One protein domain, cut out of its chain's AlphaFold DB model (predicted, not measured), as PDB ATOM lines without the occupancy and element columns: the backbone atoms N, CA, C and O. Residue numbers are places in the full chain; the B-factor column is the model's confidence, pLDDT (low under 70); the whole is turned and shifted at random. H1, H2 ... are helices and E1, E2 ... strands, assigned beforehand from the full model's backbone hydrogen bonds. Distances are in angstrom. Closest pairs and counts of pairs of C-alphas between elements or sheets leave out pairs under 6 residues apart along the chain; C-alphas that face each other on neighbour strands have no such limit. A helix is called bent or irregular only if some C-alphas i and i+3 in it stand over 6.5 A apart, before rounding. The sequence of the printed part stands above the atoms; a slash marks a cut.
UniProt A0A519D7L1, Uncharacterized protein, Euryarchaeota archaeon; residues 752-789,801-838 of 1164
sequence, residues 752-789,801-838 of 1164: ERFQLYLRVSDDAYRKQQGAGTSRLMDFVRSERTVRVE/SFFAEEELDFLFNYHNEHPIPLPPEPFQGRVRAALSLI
ATOM      1  N   GLU A 752      28.779   1.031 -14.964       80.31
ATOM      2  CA  GLU A 752      27.538   0.326 -14.633       80.31
ATOM      3  C   GLU A 752      26.443   0.607 -15.673       80.31
ATOM      4  O   GLU A 752      25.698  -0.297 -16.053       80.31
ATOM      5  N   ARG A 753      26.396   1.829 -16.227       84.25
ATOM      6  CA  ARG A 753      25.450   2.193 -17.295       84.25
ATOM      7  C   ARG A 753      25.708   1.443 -18.597       84.25
ATOM      8  O   ARG A 753      24.754   1.017 -19.248       84.25
ATOM      9  N   PHE A 754      26.971   1.248 -18.983       86.12
ATOM     10  CA  PHE A 754      27.304   0.488 -20.190       86.12
ATOM     11  C   PHE A 754      27.017  -1.006 -20.006       86.12
ATOM     12  O   PHE A 754      26.470  -1.652 -20.901       86.12
ATOM     13  N   GLN A 755      27.303  -1.549 -18.821       87.81
ATOM     14  CA  GLN A 755      26.939  -2.924 -18.470       87.81
ATOM     15  C   GLN A 755      25.423  -3.131 -18.504       87.81
ATOM     16  O   GLN A 755      24.939  -4.110 -19.077       87.81
ATOM     17  N   LEU A 756      24.667  -2.189 -17.933       89.25
ATOM     18  CA  LEU A 756      23.210  -2.173 -17.974       89.25
ATOM     19  C   LEU A 756      22.707  -2.105 -19.418       89.25
ATOM     20  O   LEU A 756      21.824  -2.876 -19.787       89.25
ATOM     21  N   TYR A 757      23.306  -1.247 -20.248       91.12
ATOM     22  CA  TYR A 757      22.995  -1.138 -21.673       91.12
ATOM     23  C   TYR A 757      23.160  -2.473 -22.408       91.12
ATOM     24  O   TYR A 757      22.224  -2.916 -23.080       91.12
ATOM     25  N   LEU A 758      24.297  -3.155 -22.235       90.94
ATOM     26  CA  LEU A 758      24.551  -4.456 -22.860       90.94
ATOM     27  C   LEU A 758      23.584  -5.538 -22.358       90.94
ATOM     28  O   LEU A 758      22.990  -6.249 -23.168       90.94
ATOM     29  N   ARG A 759      23.376  -5.639 -21.038       91.75
ATOM     30  CA  ARG A 759      22.532  -6.679 -20.419       91.75
ATOM     31  C   ARG A 759      21.050  -6.510 -20.743       91.75
ATOM     32  O   ARG A 759      20.384  -7.481 -21.084       91.75
ATOM     33  N   VAL A 760      20.529  -5.284 -20.687       92.62
ATOM     34  CA  VAL A 760      19.134  -4.990 -21.061       92.62
ATOM     35  C   VAL A 760      18.915  -5.237 -22.554       92.62
ATOM     36  O   VAL A 760      17.851  -5.729 -22.943       92.62
ATOM     37  N   SER A 761      19.914  -4.930 -23.386       91.81
ATOM     38  CA  SER A 761      19.838  -5.181 -24.824       91.81
ATOM     39  C   SER A 761      19.880  -6.673 -25.156       91.81
ATOM     40  O   SER A 761      19.072  -7.122 -25.967       91.81
ATOM     41  N   ASP A 762      20.723  -7.458 -24.478       93.38
ATOM     42  CA  ASP A 762      20.758  -8.923 -24.599       93.38
ATOM     43  C   ASP A 762      19.447  -9.571 -24.124       93.38
ATOM     44  O   ASP A 762      18.856 -10.369 -24.851       93.38
ATOM     45  N   ASP A 763      18.916  -9.167 -22.963       91.19
ATOM     46  CA  ASP A 763      17.625  -9.656 -22.457       91.19
ATOM     47  C   ASP A 763      16.494  -9.368 -23.461       91.19
ATOM     48  O   ASP A 763      15.661 -10.231 -23.759       91.19
ATOM     49  N   ALA A 764      16.465  -8.157 -24.029       89.56
ATOM     50  CA  ALA A 764      15.481  -7.783 -25.038       89.56
ATOM     51  C   ALA A 764      15.663  -8.573 -26.347       89.56
ATOM     52  O   ALA A 764      14.668  -9.037 -26.916       89.56
ATOM     53  N   TYR A 765      16.906  -8.787 -26.784       89.38
ATOM     54  CA  TYR A 765      17.257  -9.587 -27.960       89.38
ATOM     55  C   TYR A 765      16.842 -11.061 -27.798       89.38
ATOM     56  O   TYR A 765      16.242 -11.649 -28.701       89.38
ATOM     57  N   ARG A 766      17.017 -11.634 -26.598       89.62
ATOM     58  CA  ARG A 766      16.550 -12.981 -26.212       89.62
ATOM     59  C   ARG A 766      15.038 -13.075 -25.976       89.62
ATOM     60  O   ARG A 766      14.547 -14.117 -25.540       89.62
ATOM     61  N   LYS A 767      14.276 -12.013 -26.269       87.69
ATOM     62  CA  LYS A 767      12.822 -11.890 -26.042       87.69
ATOM     63  C   LYS A 767      12.406 -11.949 -24.565       87.69
ATOM     64  O   LYS A 767      11.222 -12.093 -24.267       87.69
ATOM     65  N   GLN A 768      13.335 -11.756 -23.631       89.00
ATOM     66  CA  GLN A 768      13.091 -11.656 -22.188       89.00
ATOM     67  C   GLN A 768      12.833 -10.198 -21.780       89.00
ATOM     68  O   GLN A 768      13.439  -9.639 -20.871       89.00
ATOM     69  N   GLN A 769      11.877  -9.571 -22.463       86.31
ATOM     70  CA  GLN A 769      11.569  -8.148 -22.333       86.31
ATOM     71  C   GLN A 769      11.263  -7.685 -20.899       86.31
ATOM     72  O   GLN A 769      11.604  -6.555 -20.554       86.31
ATOM     73  N   GLY A 770      10.618  -8.540 -20.096       83.44
ATOM     74  CA  GLY A 770      10.287  -8.256 -18.698       83.44
ATOM     75  C   GLY A 770      11.514  -8.220 -17.779       83.44
ATOM     76  O   GLY A 770      11.571  -7.386 -16.879       83.44
ATOM     77  N   ALA A 771      12.514  -9.068 -18.044       86.94
ATOM     78  CA  ALA A 771      13.764  -9.092 -17.287       86.94
ATOM     79  C   ALA A 771      14.555  -7.795 -17.510       86.94
ATOM     80  O   ALA A 771      14.918  -7.132 -16.541       86.94
ATOM     81  N   GLY A 772      14.685  -7.358 -18.769       84.50
ATOM     82  CA  GLY A 772      15.341  -6.090 -19.101       84.50
ATOM     83  C   GLY A 772      14.660  -4.874 -18.458       84.50
ATOM     84  O   GLY A 772      15.340  -3.996 -17.934       84.50
ATOM     85  N   THR A 773      13.320  -4.830 -18.420       87.00
ATOM     86  CA  THR A 773      12.605  -3.764 -17.692       87.00
ATOM     87  C   THR A 773      12.788  -3.853 -16.180       87.00
ATOM     88  O   THR A 773      12.907  -2.812 -15.548       87.00
ATOM     89  N   SER A 774      12.846  -5.058 -15.598       86.31
ATOM     90  CA  SER A 774      13.107  -5.226 -14.161       86.31
ATOM     91  C   SER A 774      14.494  -4.711 -13.793       86.31
ATOM     92  O   SER A 774      14.601  -3.926 -12.864       86.31
ATOM     93  N   ARG A 775      15.533  -5.043 -14.578       88.81
ATOM     94  CA  ARG A 775      16.902  -4.554 -14.334       88.81
ATOM     95  C   ARG A 775      16.998  -3.030 -14.348       88.81
ATOM     96  O   ARG A 775      17.695  -2.467 -13.516       88.81
ATOM     97  N   LEU A 776      16.293  -2.362 -15.265       87.25
ATOM     98  CA  LEU A 776      16.224  -0.893 -15.293       87.25
ATOM     99  C   LEU A 776      15.550  -0.326 -14.037       87.25
ATOM    100  O   LEU A 776      15.980   0.700 -13.520       87.25
ATOM    101  N   MET A 777      14.499  -0.984 -13.546       83.12
ATOM    102  CA  MET A 777      13.803  -0.570 -12.325       83.12
ATOM    103  C   MET A 777      14.668  -0.807 -11.086       83.12
ATOM    104  O   MET A 777      14.710   0.054 -10.215       83.12
ATOM    105  N   ASP A 778      15.378  -1.935 -11.024       84.56
ATOM    106  CA  ASP A 778      16.295  -2.273  -9.935       84.56
ATOM    107  C   ASP A 778      17.500  -1.324  -9.897       84.56
ATOM    108  O   ASP A 778      17.879  -0.882  -8.818       84.56
ATOM    109  N   PHE A 779      18.045  -0.940 -11.057       83.62
ATOM    110  CA  PHE A 779      19.142   0.033 -11.155       83.62
ATOM    111  C   PHE A 779      18.769   1.401 -10.569       83.62
ATOM    112  O   PHE A 779      19.577   2.052  -9.925       83.62
ATOM    113  N   VAL A 780      17.519   1.816 -10.764       81.62
ATOM    114  CA  VAL A 780      17.012   3.139 -10.369       81.62
ATOM    115  C   VAL A 780      16.339   3.114  -8.987       81.62
ATOM    116  O   VAL A 780      15.832   4.126  -8.489       81.62
ATOM    117  N   ARG A 781      16.308   1.943  -8.340       81.00
ATOM    118  CA  ARG A 781      15.695   1.740  -7.031       81.00
ATOM    119  C   ARG A 781      16.624   2.244  -5.929       81.00
ATOM    120  O   ARG A 781      17.693   1.702  -5.691       81.00
ATOM    121  N   SER A 782      16.134   3.210  -5.165       67.75
ATOM    122  CA  SER A 782      16.709   3.646  -3.892       67.75
ATOM    123  C   SER A 782      15.746   3.313  -2.756       67.75
ATOM    124  O   SER A 782      14.530   3.440  -2.903       67.75
ATOM    125  N   GLU A 783      16.248   2.867  -1.609       67.81
ATOM    126  CA  GLU A 783      15.411   2.600  -0.437       67.81
ATOM    127  C   GLU A 783      15.546   3.757   0.551       67.81
ATOM    128  O   GLU A 783      16.651   4.113   0.957       67.81
ATOM    129  N   ARG A 784      14.421   4.382   0.920       60.41
ATOM    130  CA  ARG A 784      14.386   5.424   1.953       60.41
ATOM    131  C   ARG A 784      13.465   4.992   3.081       60.41
ATOM    132  O   ARG A 784      12.331   4.574   2.844       60.41
ATOM    133  N   THR A 785      13.943   5.127   4.311       62.91
ATOM    134  CA  THR A 785      13.114   5.005   5.507       62.91
ATOM    135  C   THR A 785      12.246   6.255   5.613       62.91
ATOM    136  O   THR A 785      12.732   7.372   5.781       62.91
ATOM    137  N   VAL A 786      10.938   6.085   5.443       62.84
ATOM    138  CA  VAL A 786       9.960   7.163   5.577       62.84
ATOM    139  C   VAL A 786       9.141   6.892   6.827       62.84
ATOM    140  O   VAL A 786       8.630   5.792   7.021       62.84
ATOM    141  N   ARG A 787       8.995   7.908   7.676       59.78
ATOM    142  CA  ARG A 787       8.072   7.853   8.811       59.78
ATOM    143  C   ARG A 787       6.653   8.020   8.287       59.78
ATOM    144  O   ARG A 787       6.314   9.076   7.758       59.78
ATOM    145  N   VAL A 788       5.856   6.967   8.387       61.81
ATOM    146  CA  VAL A 788       4.464   6.922   7.940       61.81
ATOM    147  C   VAL A 788       3.588   6.746   9.175       61.81
ATOM    148  O   VAL A 788       3.867   5.890  10.009       61.81
ATOM    149  N   GLU A 789       2.538   7.556   9.320       53.00
ATOM    150  CA  GLU A 789       1.525   7.313  10.353       53.00
ATOM    151  C   GLU A 789       0.753   6.032  10.013       53.00
ATOM    152  O   GLU A 789       0.133   5.927   8.951       53.00
ATOM    153  N   SER A 801      10.528   1.930  -1.332       65.88
ATOM    154  CA  SER A 801      11.338   1.997  -2.545       65.88
ATOM    155  C   SER A 801      10.963   3.244  -3.354       65.88
ATOM    156  O   SER A 801       9.812   3.466  -3.732       65.88
ATOM    157  N   PHE A 802      11.953   4.089  -3.603       65.69
ATOM    158  CA  PHE A 802      11.875   5.252  -4.472       65.69
ATOM    159  C   PHE A 802      12.644   4.975  -5.757       65.69
ATOM    160  O   PHE A 802      13.832   4.682  -5.718       65.69
ATOM    161  N   PHE A 803      11.982   5.144  -6.899       72.25
ATOM    162  CA  PHE A 803      12.642   5.125  -8.203       72.25
ATOM    163  C   PHE A 803      13.027   6.554  -8.621       72.25
ATOM    164  O   PHE A 803      12.170   7.452  -8.581       72.25
ATOM    165  N   ALA A 804      14.294   6.771  -8.980       69.25
ATOM    166  CA  ALA A 804      14.817   8.037  -9.501       69.25
ATOM    167  C   ALA A 804      14.498   8.215 -11.003       69.25
ATOM    168  O   ALA A 804      15.252   7.823 -11.885       69.25
ATOM    169  N   GLU A 805      13.353   8.824 -11.322       67.31
ATOM    170  CA  GLU A 805      12.915   9.028 -12.718       67.31
ATOM    171  C   GLU A 805      13.902   9.853 -13.560       67.31
ATOM    172  O   GLU A 805      14.057   9.570 -14.745       67.31
ATOM    173  N   GLU A 806      14.598  10.816 -12.946       66.38
ATOM    174  CA  GLU A 806      15.661  11.594 -13.602       66.38
ATOM    175  C   GLU A 806      16.763  10.692 -14.175       66.38
ATOM    176  O   GLU A 806      17.211  10.910 -15.298       66.38
ATOM    177  N   GLU A 807      17.154   9.630 -13.464       71.75
ATOM    178  CA  GLU A 807      18.173   8.691 -13.944       71.75
ATOM    179  C   GLU A 807      17.702   7.884 -15.155       71.75
ATOM    180  O   GLU A 807      18.483   7.656 -16.077       71.75
ATOM    181  N   LEU A 808      16.419   7.511 -15.219       76.25
ATOM    182  CA  LEU A 808      15.856   6.878 -16.417       76.25
ATOM    183  C   LEU A 808      15.771   7.847 -17.598       76.25
ATOM    184  O   LEU A 808      16.007   7.431 -18.732       76.25
ATOM    185  N   ASP A 809      15.449   9.116 -17.349       69.94
ATOM    186  CA  ASP A 809      15.434  10.148 -18.388       69.94
ATOM    187  C   ASP A 809      16.855  10.409 -18.933       69.94
ATOM    188  O   ASP A 809      17.024  10.595 -20.142       69.94
ATOM    189  N   PHE A 810      17.895  10.325 -18.093       73.88
ATOM    190  CA  PHE A 810      19.292  10.333 -18.547       73.88
ATOM    191  C   PHE A 810      19.639   9.071 -19.352       73.88
ATOM    192  O   PHE A 810      20.164   9.175 -20.463       73.88
ATOM    193  N   LEU A 811      19.277   7.878 -18.860       81.56
ATOM    194  CA  LEU A 811      19.507   6.611 -19.568       81.56
ATOM    195  C   LEU A 811      18.823   6.573 -20.939       81.56
ATOM    196  O   LEU A 811      19.354   5.985 -21.879       81.56
ATOM    197  N   PHE A 812      17.676   7.235 -21.099       78.69
ATOM    198  CA  PHE A 812      16.974   7.314 -22.378       78.69
ATOM    199  C   PHE A 812      17.833   7.917 -23.504       78.69
ATOM    200  O   PHE A 812      17.715   7.490 -24.655       78.69
ATOM    201  N   ASN A 813      18.708   8.873 -23.172       73.88
ATOM    202  CA  ASN A 813      19.609   9.546 -24.113       73.88
ATOM    203  C   ASN A 813      21.033   8.968 -24.115       73.88
ATOM    204  O   ASN A 813      21.878   9.453 -24.866       73.88
ATOM    205  N   TYR A 814      21.297   7.917 -23.331       80.94
ATOM    206  CA  TYR A 814      22.630   7.332 -23.159       80.94
ATOM    207  C   TYR A 814      23.308   6.961 -24.486       80.94
ATOM    208  O   TYR A 814      24.509   7.141 -24.660       80.94
ATOM    209  N   HIS A 815      22.535   6.504 -25.474       79.31
ATOM    210  CA  HIS A 815      23.067   6.136 -26.787       79.31
ATOM    211  C   HIS A 815      23.732   7.312 -27.532       79.31
ATOM    212  O   HIS A 815      24.678   7.099 -28.288       79.31
ATOM    213  N   ASN A 816      23.278   8.547 -27.288       74.06
ATOM    214  CA  ASN A 816      23.845   9.778 -27.849       74.06
ATOM    215  C   ASN A 816      24.988  10.341 -26.993       74.06
ATOM    216  O   ASN A 816      25.626  11.323 -27.381       74.06
ATOM    217  N   GLU A 817      25.258   9.759 -25.818       71.50
ATOM    218  CA  GLU A 817      26.330  10.253 -24.962       71.50
ATOM    219  C   GLU A 817      27.724   9.973 -25.552       71.50
ATOM    220  O   GLU A 817      28.679  10.692 -25.252       71.50
ATOM    221  N   HIS A 818      27.833   8.996 -26.451       71.19
ATOM    222  CA  HIS A 818      29.094   8.550 -27.042       71.19
ATOM    223  C   HIS A 818      29.485   9.365 -28.291       71.19
ATOM    224  O   HIS A 818      28.605   9.764 -29.054       71.19
ATOM    225  N   PRO A 819      30.793   9.590 -28.556       63.91
ATOM    226  CA  PRO A 819      31.256  10.272 -29.771       63.91
ATOM    227  C   PRO A 819      30.766   9.607 -31.062       63.91
ATOM    228  O   PRO A 819      30.453  10.300 -32.028       63.91
ATOM    229  N   ILE A 820      30.696   8.274 -31.053       75.38
ATOM    230  CA  ILE A 820      30.025   7.460 -32.063       75.38
ATOM    231  C   ILE A 820      28.744   6.936 -31.400       75.38
ATOM    232  O   ILE A 820      28.856   6.169 -30.441       75.38
ATOM    233  N   PRO A 821      27.544   7.344 -31.855       79.88
ATOM    234  CA  PRO A 821      26.293   6.959 -31.211       79.88
ATOM    235  C   PRO A 821      26.107   5.440 -31.173       79.88
ATOM    236  O   PRO A 821      26.269   4.762 -32.191       79.88
ATOM    237  N   LEU A 822      25.746   4.909 -30.003       87.94
ATOM    238  CA  LEU A 822      25.399   3.494 -29.849       87.94
ATOM    239  C   LEU A 822      24.021   3.201 -30.478       87.94
ATOM    240  O   LEU A 822      23.199   4.113 -30.607       87.94
ATOM    241  N   PRO A 823      23.723   1.940 -30.846       89.69
ATOM    242  CA  PRO A 823      22.388   1.560 -31.305       89.69
ATOM    243  C   PRO A 823      21.292   1.908 -30.274       89.69
ATOM    244  O   PRO A 823      21.406   1.520 -29.105       89.69
ATOM    245  N   PRO A 824      20.227   2.642 -30.657       85.94
ATOM    246  CA  PRO A 824      19.200   3.084 -29.711       85.94
ATOM    247  C   PRO A 824      18.252   1.952 -29.292       85.94
ATOM    248  O   PRO A 824      17.891   1.846 -28.122       85.94
ATOM    249  N   GLU A 825      17.846   1.091 -30.224       85.62
ATOM    250  CA  GLU A 825      17.014  -0.081 -29.942       85.62
ATOM    251  C   GLU A 825      17.904  -1.330 -29.815       85.62
ATOM    252  O   GLU A 825      18.915  -1.422 -30.510       85.62
ATOM    253  N   PRO A 826      17.561  -2.297 -28.942       89.38
ATOM    254  CA  PRO A 826      16.311  -2.410 -28.179       89.38
ATOM    255  C   PRO A 826      16.294  -1.679 -26.816       89.38
ATOM    256  O   PRO A 826      15.274  -1.702 -26.119       89.38
ATOM    257  N   PHE A 827      17.403  -1.052 -26.406       90.38
ATOM    258  CA  PHE A 827      17.561  -0.444 -25.079       90.38
ATOM    259  C   PHE A 827      16.555   0.683 -24.798       90.38
ATOM    260  O   PHE A 827      15.824   0.639 -23.806       90.38
ATOM    261  N   GLN A 828      16.462   1.668 -25.693       86.38
ATOM    262  CA  GLN A 828      15.593   2.834 -25.539       86.38
ATOM    263  C   GLN A 828      14.117   2.425 -25.406       86.38
ATOM    264  O   GLN A 828      13.391   2.968 -24.566       86.38
ATOM    265  N   GLY A 829      13.670   1.415 -26.160       85.69
ATOM    266  CA  GLY A 829      12.334   0.845 -26.026       85.69
ATOM    267  C   GLY A 829      12.059   0.239 -24.644       85.69
ATOM    268  O   GLY A 829      10.931   0.329 -24.151       85.69
ATOM    269  N   ARG A 830      13.069  -0.342 -23.978       90.56
ATOM    270  CA  ARG A 830      12.944  -0.845 -22.596       90.56
ATOM    271  C   ARG A 830      12.902   0.285 -21.569       90.56
ATOM    272  O   ARG A 830      12.082   0.217 -20.655       90.56
ATOM    273  N   VAL A 831      13.682   1.349 -21.761       85.88
ATOM    274  CA  VAL A 831      13.630   2.548 -20.902       85.88
ATOM    275  C   VAL A 831      12.251   3.212 -20.961       85.88
ATOM    276  O   VAL A 831      11.679   3.519 -19.916       85.88
ATOM    277  N   ARG A 832      11.636   3.332 -22.152       82.50
ATOM    278  CA  ARG A 832      10.242   3.823 -22.282       82.50
ATOM    279  C   ARG A 832       9.251   2.973 -21.486       82.50
ATOM    280  O   ARG A 832       8.339   3.513 -20.862       82.50
ATOM    281  N   ALA A 833       9.421   1.652 -21.511       84.69
ATOM    282  CA  ALA A 833       8.560   0.740 -20.766       84.69
ATOM    283  C   ALA A 833       8.726   0.909 -19.244       84.69
ATOM    284  O   ALA A 833       7.717   0.960 -18.542       84.69
ATOM    285  N   ALA A 834       9.958   1.075 -18.747       84.44
ATOM    286  CA  ALA A 834      10.238   1.348 -17.333       84.44
ATOM    287  C   ALA A 834       9.656   2.701 -16.873       84.44
ATOM    288  O   ALA A 834       8.917   2.756 -15.889       84.44
ATOM    289  N   LEU A 835       9.873   3.774 -17.645       77.50
ATOM    290  CA  LEU A 835       9.285   5.096 -17.384       77.50
ATOM    291  C   LEU A 835       7.750   5.041 -17.334       77.50
ATOM    292  O   LEU A 835       7.130   5.635 -16.453       77.50
ATOM    293  N   SER A 836       7.118   4.297 -18.247       78.12
ATOM    294  CA  SER A 836       5.662   4.123 -18.244       78.12
ATOM    295  C   SER A 836       5.142   3.355 -17.024       78.12
ATOM    296  O   SER A 836       3.967   3.526 -16.695       78.12
ATOM    297  N   LEU A 837       5.946   2.493 -16.395       78.88
ATOM    298  CA  LEU A 837       5.555   1.768 -15.183       78.88
ATOM    299  C   LEU A 837       5.599   2.693 -13.963       78.88
ATOM    300  O   LEU A 837       4.596   2.799 -13.270       78.88
ATOM    301  N   ILE A 838       6.689   3.443 -13.766       74.56
ATOM    302  CA  ILE A 838       6.829   4.362 -12.618       74.56
ATOM    303  C   ILE A 838       5.786   5.484 -12.664       74.56
ATOM    304  O   ILE A 838       5.179   5.826 -11.647       74.56
TER     305      ILE A 838
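This is residues 752 to 789 and 801 to 838 of the 1164 residues of an uncharacterized protein of Euryarchaeota archaeon (UniProt A0A519D7L1). Two helical hairpins, H1 with H2 and H3 with H4, pack crosswise through H4 into a small helical body, and from one end of it the strand E1 runs out as a long bent arm. The short strand E2 pairs with the root of this arm, residues 781 to 783, and the arm makes much of the length. The printed part has 76 residues with four named helices and two named strands, in the order H1 H2 E1 E2 H3 H4; the sheet, E1 - E2, is antiparallel, and the class is mixed, helices and strands. The whole is only just compact, close to loose, with a radius of gyration of the C-alphas of 13.3 A, and is elongated, spanning 50 by 28 by 21 A.

E1, residues 781 to 789, and E2, residues 801 to 803, are antiparallel neighbours at 129 degrees; N 782 and O 802, 2.8 A apart, and N 802 and O 782, 2.7 A apart, are within hydrogen-bond range. E1 bends by 53 degrees at residue 785. H4, residues 827 to 838, is the hub, touching three helices. H3, residues 805 to 812, touches H4 at a shallow tilt of 16 degrees, opposite ways, as a helical hairpin; the closest C-alphas are those of Phe 812 and Gln 828, 5.7 A apart. H2, residues 769 to 779, touches H4 residues 830 to 834 alone at a steep tilt of 69 degrees, only just short of about perpendicular, with the C-alphas of Thr 773 and Ala 834 closest at 5.6 A. H1, residues 752 to 765, forms a helical hairpin with H2, at a shallow tilt of 15 degrees, opposite ways; the C-alphas of Val 760 and Gly 772 are closest at 4.4 A. H1 also touches H4 residues 827 to 830 alone, about perpendicular at 83 degrees, with the C-alphas of Ser 761 and Phe 827 closest at 5.3 A. E1 is apart from H1, H3 and H4. In H1, H2, H3 and H4 every O i to N i+4 pair is within hydrogen-bond range.

H1 begins at C-alpha 752 (27.538, 0.326, -14.633) and is 19.5 A long. H2 measures 15.8 A. E1 measures 23.1 A and ends at C-alpha 789 (1.525, 7.313, 10.353). E2 measures 6.6 A and H3 10.6 A. H4 measures 17.1 A and ends at C-alpha 838 (6.829, 4.362, -12.618).

The two C-alphas farthest apart are those of Glu 789 and Ile 820, 51.1 A. Residues 790 to 800 are not printed, and C-alphas 789 and 801 are 17.1 A apart across the cut. The link from H3 to H4, residues 813 to 826, is long. The mean pLDDT of the printed part is 80.0; 15 residues are under 70, among them 782 to 789.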